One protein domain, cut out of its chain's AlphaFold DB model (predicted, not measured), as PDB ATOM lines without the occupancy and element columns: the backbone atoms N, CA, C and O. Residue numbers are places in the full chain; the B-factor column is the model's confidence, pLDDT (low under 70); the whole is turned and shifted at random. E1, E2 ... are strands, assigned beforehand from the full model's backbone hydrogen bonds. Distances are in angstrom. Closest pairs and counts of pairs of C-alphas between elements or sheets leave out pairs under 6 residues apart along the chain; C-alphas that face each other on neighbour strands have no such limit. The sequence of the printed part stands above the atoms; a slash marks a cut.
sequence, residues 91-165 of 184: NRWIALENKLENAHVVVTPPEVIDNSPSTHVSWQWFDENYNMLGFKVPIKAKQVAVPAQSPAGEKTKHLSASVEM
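Overview. This is residues 91 to 165 of the 184 residues of an uncharacterized protein of Photobacterium leiognathi lrivu.4.1 (UniProt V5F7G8). Two small three-stranded sheets are loosely set, only partly face to face: the larger, strongly twisted E4-E3-E6 and the smaller E1-E2-E5, which comes nearest to it at E6 and E3. The loop of residues 108 to 119 runs out to one end of the longest axis. The printed part has 75 residues with six named strands, E1 to E6 in chain order, and no named helix; both sheets are antiparallel, and the class is all strand, though 33 of the 75 residues are in named elements. It is only just compact, close to loose, with a radius of gyration of the C-alphas of 13.4 A, and spans 42 by 28 by 18 A.

Along the chain. Find C-alpha 120 at (35.489, -6.173, -39.000); from there E3 runs 18.5 A to residue 126. E4 is residues 132 to 138, 14.9 A. E6, residues 158 to 165, runs 22.5 A and ends at (30.094, -9.412, -37.823). E1, residues 94 to 97, begins at (30.085, 2.172, -33.274); E2 is residues 104 to 107 and E5 residues 143 to 145.

Arrangement. Look first at inner strand E3: N 122 is 3.0 A from O 162 of E6, within hydrogen-bond range. On the hairpin E3 and E4, N 123 and O 137 are 2.8 A apart. In the other sheet, hairpin E1 and E2 has N 95 and O 106 at 2.9 A, and E2 and E5 have N 105 and O 144 at 2.9 A. Between the sheets, the closest C-alphas of E1 and E6 are those of Ile 94 and Val 163, 6.5 A. E4 and E5 are apart, though their link is tight.

Size, cuts and confidence. The C-alphas farthest apart, of Asp 114 and Glu 154, are 42.4 A apart. The printed part has no cut. The links E2 to E3 and E5 to E6 are long. Residues 112 to 117 have pLDDT under 70 in this model.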
ATOM      1  N   ASN A  91      24.171  -3.173 -27.202       71.94
ATOM      2  CA  ASN A  91      25.426  -2.484 -27.496       71.94
ATOM      3  C   ASN A  91      25.441  -1.787 -28.858       71.94
ATOM      4  O   ASN A  91      25.292  -2.377 -29.934       71.94
ATOM      5  N   ARG A  92      25.680  -0.476 -28.816       85.75
ATOM      6  CA  ARG A  92      26.058   0.295 -29.995       85.75
ATOM      7  C   ARG A  92      27.530   0.027 -30.277       85.75
ATOM      8  O   ARG A  92      28.379   0.557 -29.576       85.75
ATOM      9  N   TRP A  93      27.825  -0.754 -31.313       91.06
ATOM     10  CA  TRP A  93      29.206  -1.151 -31.606       91.06
ATOM     11  C   TRP A  93      30.057  -0.021 -32.174       91.06
ATOM     12  O   TRP A  93      31.285  -0.096 -32.176       91.06
ATOM     13  N   ILE A  94      29.408   1.024 -32.689       91.88
ATOM     14  CA  ILE A  94      30.085   2.172 -33.274       91.88
ATOM     15  C   ILE A  94      29.301   3.465 -33.073       91.88
ATOM     16  O   ILE A  94      28.086   3.532 -33.301       91.88
ATOM     17  N   ALA A  95      30.002   4.520 -32.669       92.00
ATOM     18  CA  ALA A  95      29.437   5.843 -32.445       92.00
ATOM     19  C   ALA A  95      30.346   6.942 -33.002       92.00
ATOM     20  O   ALA A  95      31.566   6.820 -32.989       92.00
ATOM     21  N   LEU A  96      29.727   8.025 -33.478       91.12
ATOM     22  CA  LEU A  96      30.407   9.287 -33.757       91.12
ATOM     23  C   LEU A  96      30.220  10.201 -32.546       91.12
ATOM     24  O   LEU A  96      29.089  10.600 -32.244       91.12
ATOM     25  N   GLU A  97      31.319  10.531 -31.884       90.00
ATOM     26  CA  GLU A  97      31.355  11.381 -30.699       90.00
ATOM     27  C   GLU A  97      31.955  12.752 -31.013       90.00
ATOM     28  O   GLU A  97      32.600  12.950 -32.045       90.00
ATOM     29  N   ASN A  98      31.697  13.716 -30.122       82.50
ATOM     30  CA  ASN A  98      32.183  15.095 -30.217       82.50
ATOM     31  C   ASN A  98      31.947  15.730 -31.602       82.50
ATOM     32  O   ASN A  98      32.830  16.327 -32.205       82.50
ATOM     33  N   LYS A  99      30.707  15.606 -32.102       78.00
ATOM     34  CA  LYS A  99      30.267  15.964 -33.468       78.00
ATOM     35  C   LYS A  99      30.616  17.389 -33.938       78.00
ATOM     36  O   LYS A  99      30.575  17.630 -35.139       78.00
ATOM     37  N   LEU A 100      30.885  18.322 -33.023       73.94
ATOM     38  CA  LEU A 100      31.134  19.740 -33.322       73.94
ATOM     39  C   LEU A 100      32.626  20.108 -33.297       73.94
ATOM     40  O   LEU A 100      33.064  20.896 -34.128       73.94
ATOM     41  N   GLU A 101      33.408  19.528 -32.386       77.12
ATOM     42  CA  GLU A 101      34.839  19.802 -32.231       77.12
ATOM     43  C   GLU A 101      35.577  18.495 -31.947       77.12
ATOM     44  O   GLU A 101      35.222  17.776 -31.019       77.12
ATOM     45  N   ASN A 102      36.626  18.189 -32.717       84.06
ATOM     46  CA  ASN A 102      37.375  16.929 -32.603       84.06
ATOM     47  C   ASN A 102      36.489  15.681 -32.770       84.06
ATOM     48  O   ASN A 102      36.577  14.722 -31.990       84.06
ATOM     49  N   ALA A 103      35.642  15.710 -33.802       89.44
ATOM     50  CA  ALA A 103      34.801  14.585 -34.173       89.44
ATOM     51  C   ALA A 103      35.652  13.326 -34.370       89.44
ATOM     52  O   ALA A 103      36.669  13.329 -35.071       89.44
ATOM     53  N   HIS A 104      35.231  12.243 -33.732       92.38
ATOM     54  CA  HIS A 104      35.944  10.979 -33.784       92.38
ATOM     55  C   HIS A 104      34.975   9.814 -33.638       92.38
ATOM     56  O   HIS A 104      33.887   9.935 -33.070       92.38
ATOM     57  N   VAL A 105      35.383   8.673 -34.171       93.19
ATOM     58  CA  VAL A 105      34.621   7.437 -34.082       93.19
ATOM     59  C   VAL A 105      35.134   6.620 -32.907       93.19
ATOM     60  O   VAL A 105      36.341   6.403 -32.779       93.19
ATOM     61  N   VAL A 106      34.205   6.170 -32.068       93.69
ATOM     62  CA  VAL A 106      34.436   5.219 -30.980       93.69
ATOM     63  C   VAL A 106      33.851   3.873 -31.383       93.69
ATOM     64  O   VAL A 106      32.713   3.788 -31.847       93.69
ATOM     65  N   VAL A 107      34.647   2.823 -31.211       91.88
ATOM     66  CA  VAL A 107      34.342   1.453 -31.612       91.88
ATOM     67  C   VAL A 107      34.364   0.556 -30.379       91.88
ATOM     68  O   VAL A 107      35.366   0.456 -29.668       91.88
ATOM     69  N   THR A 108      33.248  -0.118 -30.148       89.56
ATOM     70  CA  THR A 108      33.007  -1.066 -29.057       89.56
ATOM     71  C   THR A 108      32.435  -2.348 -29.663       89.56
ATOM     72  O   THR A 108      31.238  -2.603 -29.557       89.56
ATOM     73  N   PRO A 109      33.265  -3.135 -30.376       80.06
ATOM     74  CA  PRO A 109      32.786  -4.370 -30.982       80.06
ATOM     75  C   PRO A 109      32.242  -5.312 -29.893       80.06
ATOM     76  O   PRO A 109      32.687  -5.217 -28.743       80.06
ATOM     77  N   PRO A 110      31.292  -6.202 -30.229       77.94
ATOM     78  CA  PRO A 110      30.777  -7.185 -29.284       77.94
ATOM     79  C   PRO A 110      31.921  -8.021 -28.697       77.94
ATOM     80  O   PRO A 110      32.936  -8.254 -29.360       77.94
ATOM     81  N   GLU A 111      31.768  -8.455 -27.443       70.19
ATOM     82  CA  GLU A 111      32.748  -9.338 -26.813       70.19
ATOM     83  C   GLU A 111      32.852 -10.637 -27.613       70.19
ATOM     84  O   GLU A 111      31.884 -11.380 -27.772       70.19
ATOM     85  N   VAL A 112      34.045 -10.891 -28.144       64.88
ATOM     86  CA  VAL A 112      34.355 -12.122 -28.865       64.88
ATOM     87  C   VAL A 112      34.604 -13.195 -27.808       64.88
ATOM     88  O   VAL A 112      35.621 -13.159 -27.119       64.88
ATOM     89  N   ILE A 113      33.664 -14.125 -27.651       60.41
ATOM     90  CA  ILE A 113      33.896 -15.361 -26.893       60.41
ATOM     91  C   ILE A 113      34.835 -16.238 -27.737       60.41
ATOM     92  O   ILE A 113      34.807 -16.168 -28.966       60.41
ATOM     93  N   ASP A 114      35.699 -17.042 -27.111       51.34
ATOM     94  CA  ASP A 114      36.617 -17.928 -27.838       51.34
ATOM     95  C   ASP A 114      35.880 -18.739 -28.928       51.34
ATOM     96  O   ASP A 114      34.876 -19.401 -28.657       51.34
ATOM     97  N   ASN A 115      36.410 -18.697 -30.158       57.53
ATOM     98  CA  ASN A 115      35.838 -19.244 -31.405       57.53
ATOM     99  C   ASN A 115      34.663 -18.467 -32.037       57.53
ATOM    100  O   ASN A 115      34.071 -18.957 -33.000       57.53
ATOM    101  N   SER A 116      34.338 -17.260 -31.567       58.06
ATOM    102  CA  SER A 116      33.406 -16.369 -32.269       58.06
ATOM    103  C   SER A 116      34.072 -15.665 -33.466       58.06
ATOM    104  O   SER A 116      35.259 -15.330 -33.416       58.06
ATOM    105  N   PRO A 117      33.323 -15.424 -34.556       63.41
ATOM    106  CA  PRO A 117      33.833 -14.738 -35.737       63.41
ATOM    107  C   PRO A 117      34.321 -13.324 -35.395       63.41
ATOM    108  O   PRO A 117      33.700 -12.589 -34.628       63.41
ATOM    109  N   SER A 118      35.461 -12.937 -35.971       70.50
ATOM    110  CA  SER A 118      36.072 -11.634 -35.719       70.50
ATOM    111  C   SER A 118      35.229 -10.499 -36.298       70.50
ATOM    112  O   SER A 118      34.823 -10.538 -37.461       70.50
ATOM    113  N   THR A 119      35.040  -9.443 -35.514       84.94
ATOM    114  CA  THR A 119      34.378  -8.220 -35.972       84.94
ATOM    115  C   THR A 119      35.300  -7.426 -36.891       84.94
ATOM    116  O   THR A 119      36.447  -7.144 -36.536       84.94
ATOM    117  N   HIS A 120      34.787  -7.010 -38.039       90.56
ATOM    118  CA  HIS A 120      35.489  -6.173 -39.000       90.56
ATOM    119  C   HIS A 120      35.069  -4.725 -38.810       90.56
ATOM    120  O   HIS A 120      33.882  -4.412 -38.790       90.56
ATOM    121  N   VAL A 121      36.045  -3.831 -38.677       93.50
ATOM    122  CA  VAL A 121      35.793  -2.407 -38.454       93.50
ATOM    123  C   VAL A 121      36.464  -1.620 -39.562       93.50
ATOM    124  O   VAL A 121      37.664  -1.787 -39.792       93.50
ATOM    125  N   SER A 122      35.713  -0.777 -40.267       95.50
ATOM    126  CA  SER A 122      36.241  -0.105 -41.454       95.50
ATOM    127  C   SER A 122      35.623   1.257 -41.739       95.50
ATOM    128  O   SER A 122      34.502   1.554 -41.334       95.50
ATOM    129  N   TRP A 123      36.378   2.072 -42.465       95.62
ATOM    130  CA  TRP A 123      35.914   3.253 -43.174       95.62
ATOM    131  C   TRP A 123      35.441   2.885 -44.579       95.62
ATOM    132  O   TRP A 123      36.060   2.057 -45.255       95.62
ATOM    133  N   GLN A 124      34.387   3.557 -45.031       94.94
ATOM    134  CA  GLN A 124      33.826   3.441 -46.372       94.94
ATOM    135  C   GLN A 124      33.501   4.824 -46.926       94.94
ATOM    136  O   GLN A 124      32.834   5.621 -46.265       94.94
ATOM    137  N   TRP A 125      33.930   5.079 -48.157       94.38
ATOM    138  CA  TRP A 125      33.640   6.307 -48.886       94.38
ATOM    139  C   TRP A 125      32.644   6.022 -49.996       94.38
ATOM    140  O   TRP A 125      32.678   4.947 -50.596       94.38
ATOM    141  N   PHE A 126      31.778   6.987 -50.274       92.75
ATOM    142  CA  PHE A 126      30.747   6.865 -51.295       92.75
ATOM    143  C   PHE A 126      30.670   8.119 -52.164       92.75
ATOM    144  O   PHE A 126      31.059   9.215 -51.737       92.75
ATOM    145  N   ASP A 127      30.171   7.944 -53.386       92.62
ATOM    146  CA  ASP A 127      29.784   9.046 -54.267       92.62
ATOM    147  C   ASP A 127      28.454   9.690 -53.826       92.62
ATOM    148  O   ASP A 127      27.883   9.325 -52.800       92.62
ATOM    149  N   GLU A 128      27.964  10.668 -54.593       91.44
ATOM    150  CA  GLU A 128      26.697  11.379 -54.330       91.44
ATOM    151  C   GLU A 128      25.461  10.465 -54.345       91.44
ATOM    152  O   GLU A 128      24.453  10.757 -53.709       91.44
ATOM    153  N   ASN A 129      25.552   9.339 -55.055       89.25
ATOM    154  CA  ASN A 129      24.482   8.358 -55.194       89.25
ATOM    155  C   ASN A 129      24.634   7.200 -54.195       89.25
ATOM    156  O   ASN A 129      23.948   6.190 -54.327       89.25
ATOM    157  N   TYR A 130      25.519   7.333 -53.201       85.69
ATOM    158  CA  TYR A 130      25.829   6.301 -52.210       85.69
ATOM    159  C   TYR A 130      26.422   5.002 -52.783       85.69
ATOM    160  O   TYR A 130      26.398   3.969 -52.110       85.69
ATOM    161  N   ASN A 131      27.041   5.038 -53.966       87.00
ATOM    162  CA  ASN A 131      27.840   3.913 -54.456       87.00
ATOM    163  C   ASN A 131      29.208   3.912 -53.772       87.00
ATOM    164  O   ASN A 131      29.858   4.955 -53.667       87.00
ATOM    165  N   MET A 132      29.664   2.745 -53.304       89.56
ATOM    166  CA  MET A 132      30.949   2.638 -52.608       89.56
ATOM    167  C   MET A 132      32.107   2.927 -53.568       89.56
ATOM    168  O   MET A 132      32.212   2.342 -54.645       89.56
ATOM    169  N   LEU A 133      33.007   3.813 -53.149       90.12
ATOM    170  CA  LEU A 133      34.211   4.171 -53.882       90.12
ATOM    171  C   LEU A 133      35.404   3.373 -53.352       90.12
ATOM    172  O   LEU A 133      35.802   3.517 -52.196       90.12
ATOM    173  N   GLY A 134      36.017   2.568 -54.220       89.25
ATOM    174  CA  GLY A 134      37.203   1.788 -53.874       89.25
ATOM    175  C   GLY A 134      36.887   0.644 -52.910       89.25
ATOM    176  O   GLY A 134      36.011  -0.172 -53.175       89.25
ATOM    177  N   PHE A 135      37.635   0.557 -51.810       88.62
ATOM    178  CA  PHE A 135      37.568  -0.549 -50.855       88.62
ATOM    179  C   PHE A 135      37.446  -0.055 -49.410       88.62
ATOM    180  O   PHE A 135      37.809   1.075 -49.078       88.62
ATOM    181  N   LYS A 136      36.960  -0.940 -48.535       92.88
ATOM    182  CA  LYS A 136      36.900  -0.726 -47.083       92.88
ATOM    183  C   LYS A 136      38.306  -0.534 -46.508       92.88
ATOM    184  O   LYS A 136      39.168  -1.392 -46.693       92.88
ATOM    185  N   VAL A 137      38.535   0.548 -45.763       93.69
ATOM    186  CA  VAL A 137      39.825   0.797 -45.089       93.69
ATOM    187  C   VAL A 137      39.715   0.435 -43.605       93.69
ATOM    188  O   VAL A 137      38.908   1.042 -42.906       93.69
ATOM    189  N   PRO A 138      40.516  -0.511 -43.079       93.62
ATOM    190  CA  PRO A 138      40.379  -0.966 -41.696       93.62
ATOM    191  C   PRO A 138      40.622   0.123 -40.643       93.62
ATOM    192  O   PRO A 138      41.593   0.879 -40.725       93.62
ATOM    193  N   ILE A 139      39.802   0.128 -39.592       93.31
ATOM    194  CA  ILE A 139      40.014   0.909 -38.368       93.31
ATOM    195  C   ILE A 139      40.716   0.016 -37.348       93.31
ATOM    196  O   ILE A 139      40.179  -1.000 -36.923       93.31
ATOM    197  N   LYS A 140      41.934   0.394 -36.947       88.62
ATOM    198  CA  LYS A 140      42.787  -0.429 -36.068       88.62
ATOM    199  C   LYS A 140      42.767  -0.013 -34.593       88.62
ATOM    200  O   LYS A 140      43.442  -0.635 -33.780       88.62
ATOM    201  N   ALA A 141      42.038   1.045 -34.248       89.69
ATOM    202  CA  ALA A 141      41.986   1.604 -32.901       89.69
ATOM    203  C   ALA A 141      40.540   1.693 -32.402       89.69
ATOM    204  O   ALA A 141      39.622   1.909 -33.190       89.69
ATOM    205  N   LYS A 142      40.347   1.580 -31.082       90.00
ATOM    206  CA  LYS A 142      39.029   1.760 -30.443       90.00
ATOM    207  C   LYS A 142      38.489   3.181 -30.588       90.00
ATOM    208  O   LYS A 142      37.287   3.388 -30.511       90.00
ATOM    209  N   GLN A 143      39.377   4.147 -30.788       93.12
ATOM    210  CA  GLN A 143      39.038   5.536 -31.026       93.12
ATOM    211  C   GLN A 143      39.912   6.059 -32.159       93.12
ATOM    212  O   GLN A 143      41.129   5.855 -32.151       93.12
ATOM    213  N   VAL A 144      39.301   6.715 -33.141       94.00
ATOM    214  CA  VAL A 144      40.016   7.237 -34.305       94.00
ATOM    215  C   VAL A 144      39.383   8.540 -34.783       94.00
ATOM    216  O   VAL A 144      38.161   8.672 -34.836       94.00
ATOM    217  N   ALA A 145      40.221   9.520 -35.117       92.94
ATOM    218  CA  ALA A 145      39.760  10.766 -35.717       92.94
ATOM    219  C   ALA A 145      39.126  10.507 -37.092       92.94
ATOM    220  O   ALA A 145      39.504   9.564 -37.793       92.94
ATOM    221  N   VAL A 146      38.180  11.358 -37.486       91.50
ATOM    222  CA  VAL A 146      37.593  11.293 -38.829       91.50
ATOM    223  C   VAL A 146      38.685  11.539 -39.884       91.50
ATOM    224  O   VAL A 146      39.418  12.525 -39.776       91.50
ATOM    225  N   PRO A 147      38.828  10.664 -40.898       91.31
ATOM    226  CA  PRO A 147      39.752  10.873 -42.001       91.31
ATOM    227  C   PRO A 147      39.485  12.200 -42.713       91.31
ATOM    228  O   PRO A 147      38.392  12.429 -43.218       91.31
ATOM    229  N   ALA A 148      40.507  13.052 -42.802       85.44
ATOM    230  CA  ALA A 148      40.412  14.337 -43.496       85.44
ATOM    231  C   ALA A 148      40.484  14.211 -45.030       85.44
ATOM    232  O   ALA A 148      40.245  15.179 -45.746       85.44
ATOM    233  N   GLN A 149      40.881  13.045 -45.543       85.06
ATOM    234  CA  GLN A 149      41.065  12.798 -46.968       85.06
ATOM    235  C   GLN A 149      40.459  11.453 -47.351       85.06
ATOM    236  O   GLN A 149      40.467  10.504 -46.564       85.06
ATOM    237  N   SER A 150      39.958  11.380 -48.582       85.62
ATOM    238  CA  SER A 150      39.462  10.143 -49.167       85.62
ATOM    239  C   SER A 150      40.540   9.493 -50.032       85.62
ATOM    240  O   SER A 150      41.128  10.185 -50.871       85.62
ATOM    241  N   PRO A 151      40.735   8.166 -49.934       80.81
ATOM    242  CA  PRO A 151      41.535   7.411 -50.896       80.81
ATOM    243  C   PRO A 151      41.018   7.531 -52.340       80.81
ATOM    244  O   PRO A 151      41.783   7.350 -53.281       80.81
ATOM    245  N   ALA A 152      39.728   7.837 -52.521       78.75
ATOM    246  CA  ALA A 152      39.069   7.958 -53.822       78.75
ATOM    247  C   ALA A 152      39.025   9.402 -54.371       78.75
ATOM    248  O   ALA A 152      38.427   9.649 -55.421       78.75
ATOM    249  N   GLY A 153      39.649  10.360 -53.677       81.75
ATOM    250  CA  GLY A 153      39.751  11.754 -54.118       81.75
ATOM    251  C   GLY A 153      38.404  12.487 -54.211       81.75
ATOM    252  O   GLY A 153      37.471  12.211 -53.452       81.75
ATOM    253  N   GLU A 154      38.308  13.427 -55.157       83.81
ATOM    254  CA  GLU A 154      37.228  14.432 -55.276       83.81
ATOM    255  C   GLU A 154      35.820  13.872 -55.535       83.81
ATOM    256  O   GLU A 154      34.822  14.564 -55.319       83.81
ATOM    257  N   LYS A 155      35.715  12.616 -55.984       87.25
ATOM    258  CA  LYS A 155      34.422  11.954 -56.233       87.25
ATOM    259  C   LYS A 155      33.655  11.640 -54.951       87.25
ATOM    260  O   LYS A 155      32.468  11.341 -54.997       87.25
ATOM    261  N   THR A 156      34.338  11.698 -53.820       91.25
ATOM    262  CA  THR A 156      33.781  11.343 -52.523       91.25
ATOM    263  C   THR A 156      32.835  12.420 -52.023       91.25
ATOM    264  O   THR A 156      33.227  13.579 -51.909       91.25
ATOM    265  N   LYS A 157      31.608  12.021 -51.685       92.06
ATOM    266  CA  LYS A 157      30.585  12.898 -51.099       92.06
ATOM    267  C   LYS A 157      30.130  12.451 -49.721       92.06
ATOM    268  O   LYS A 157      29.656  13.277 -48.947       92.06
ATOM    269  N   HIS A 158      30.291  11.171 -49.397       91.94
ATOM    270  CA  HIS A 158      29.870  10.632 -48.111       91.94
ATOM    271  C   HIS A 158      30.943   9.726 -47.511       91.94
ATOM    272  O   HIS A 158      31.630   8.991 -48.222       91.94
ATOM    273  N   LEU A 159      31.046   9.754 -46.183       92.56
ATOM    274  CA  LEU A 159      31.878   8.858 -45.387       92.56
ATOM    275  C   LEU A 159      31.003   8.119 -44.382       92.56
ATOM    276  O   LEU A 159      30.087   8.675 -43.771       92.56
ATOM    277  N   SER A 160      31.298   6.846 -44.181       93.88
ATOM    278  CA  SER A 160      30.767   6.079 -43.065       93.88
ATOM    279  C   SER A 160      31.857   5.260 -42.400       93.88
ATOM    280  O   SER A 160      32.837   4.870 -43.031       93.88
ATOM    281  N   ALA A 161      31.643   4.964 -41.126       94.81
ATOM    282  CA  ALA A 161      32.351   3.902 -40.434       94.81
ATOM    283  C   ALA A 161      31.379   2.754 -40.151       94.81
ATOM    284  O   ALA A 161      30.215   3.004 -39.823       94.81
ATOM    285  N   SER A 162      31.839   1.512 -40.264       94.44
ATOM    286  CA  SER A 162      31.046   0.316 -39.975       94.44
ATOM    287  C   SER A 162      31.764  -0.632 -39.019       94.44
ATOM    288  O   SER A 162      32.992  -0.723 -39.016       94.44
ATOM    289  N   VAL A 163      30.969  -1.343 -38.220       93.62
ATOM    290  CA  VAL A 163      31.339  -2.605 -37.569       93.62
ATOM    291  C   VAL A 163      30.476  -3.696 -38.181       93.62
ATOM    292  O   VAL A 163      29.255  -3.550 -38.257       93.62
ATOM    293  N   GLU A 164      31.111  -4.778 -38.603       92.19
ATOM    294  CA  GLU A 164      30.488  -5.907 -39.277       92.19
ATOM    295  C   GLU A 164      30.884  -7.200 -38.572       92.19
ATOM    296  O   GLU A 164      32.053  -7.429 -38.265       92.19
ATOM    297  N   MET A 165      29.907  -8.059 -38.332       90.25
ATOM    298  CA  MET A 165      30.094  -9.412 -37.823       90.25
ATOM    299  C   MET A 165      29.292 -10.347 -38.715       90.25
ATOM    300  O   MET A 165      28.237  -9.951 -39.198       90.25
TER     301      MET A 165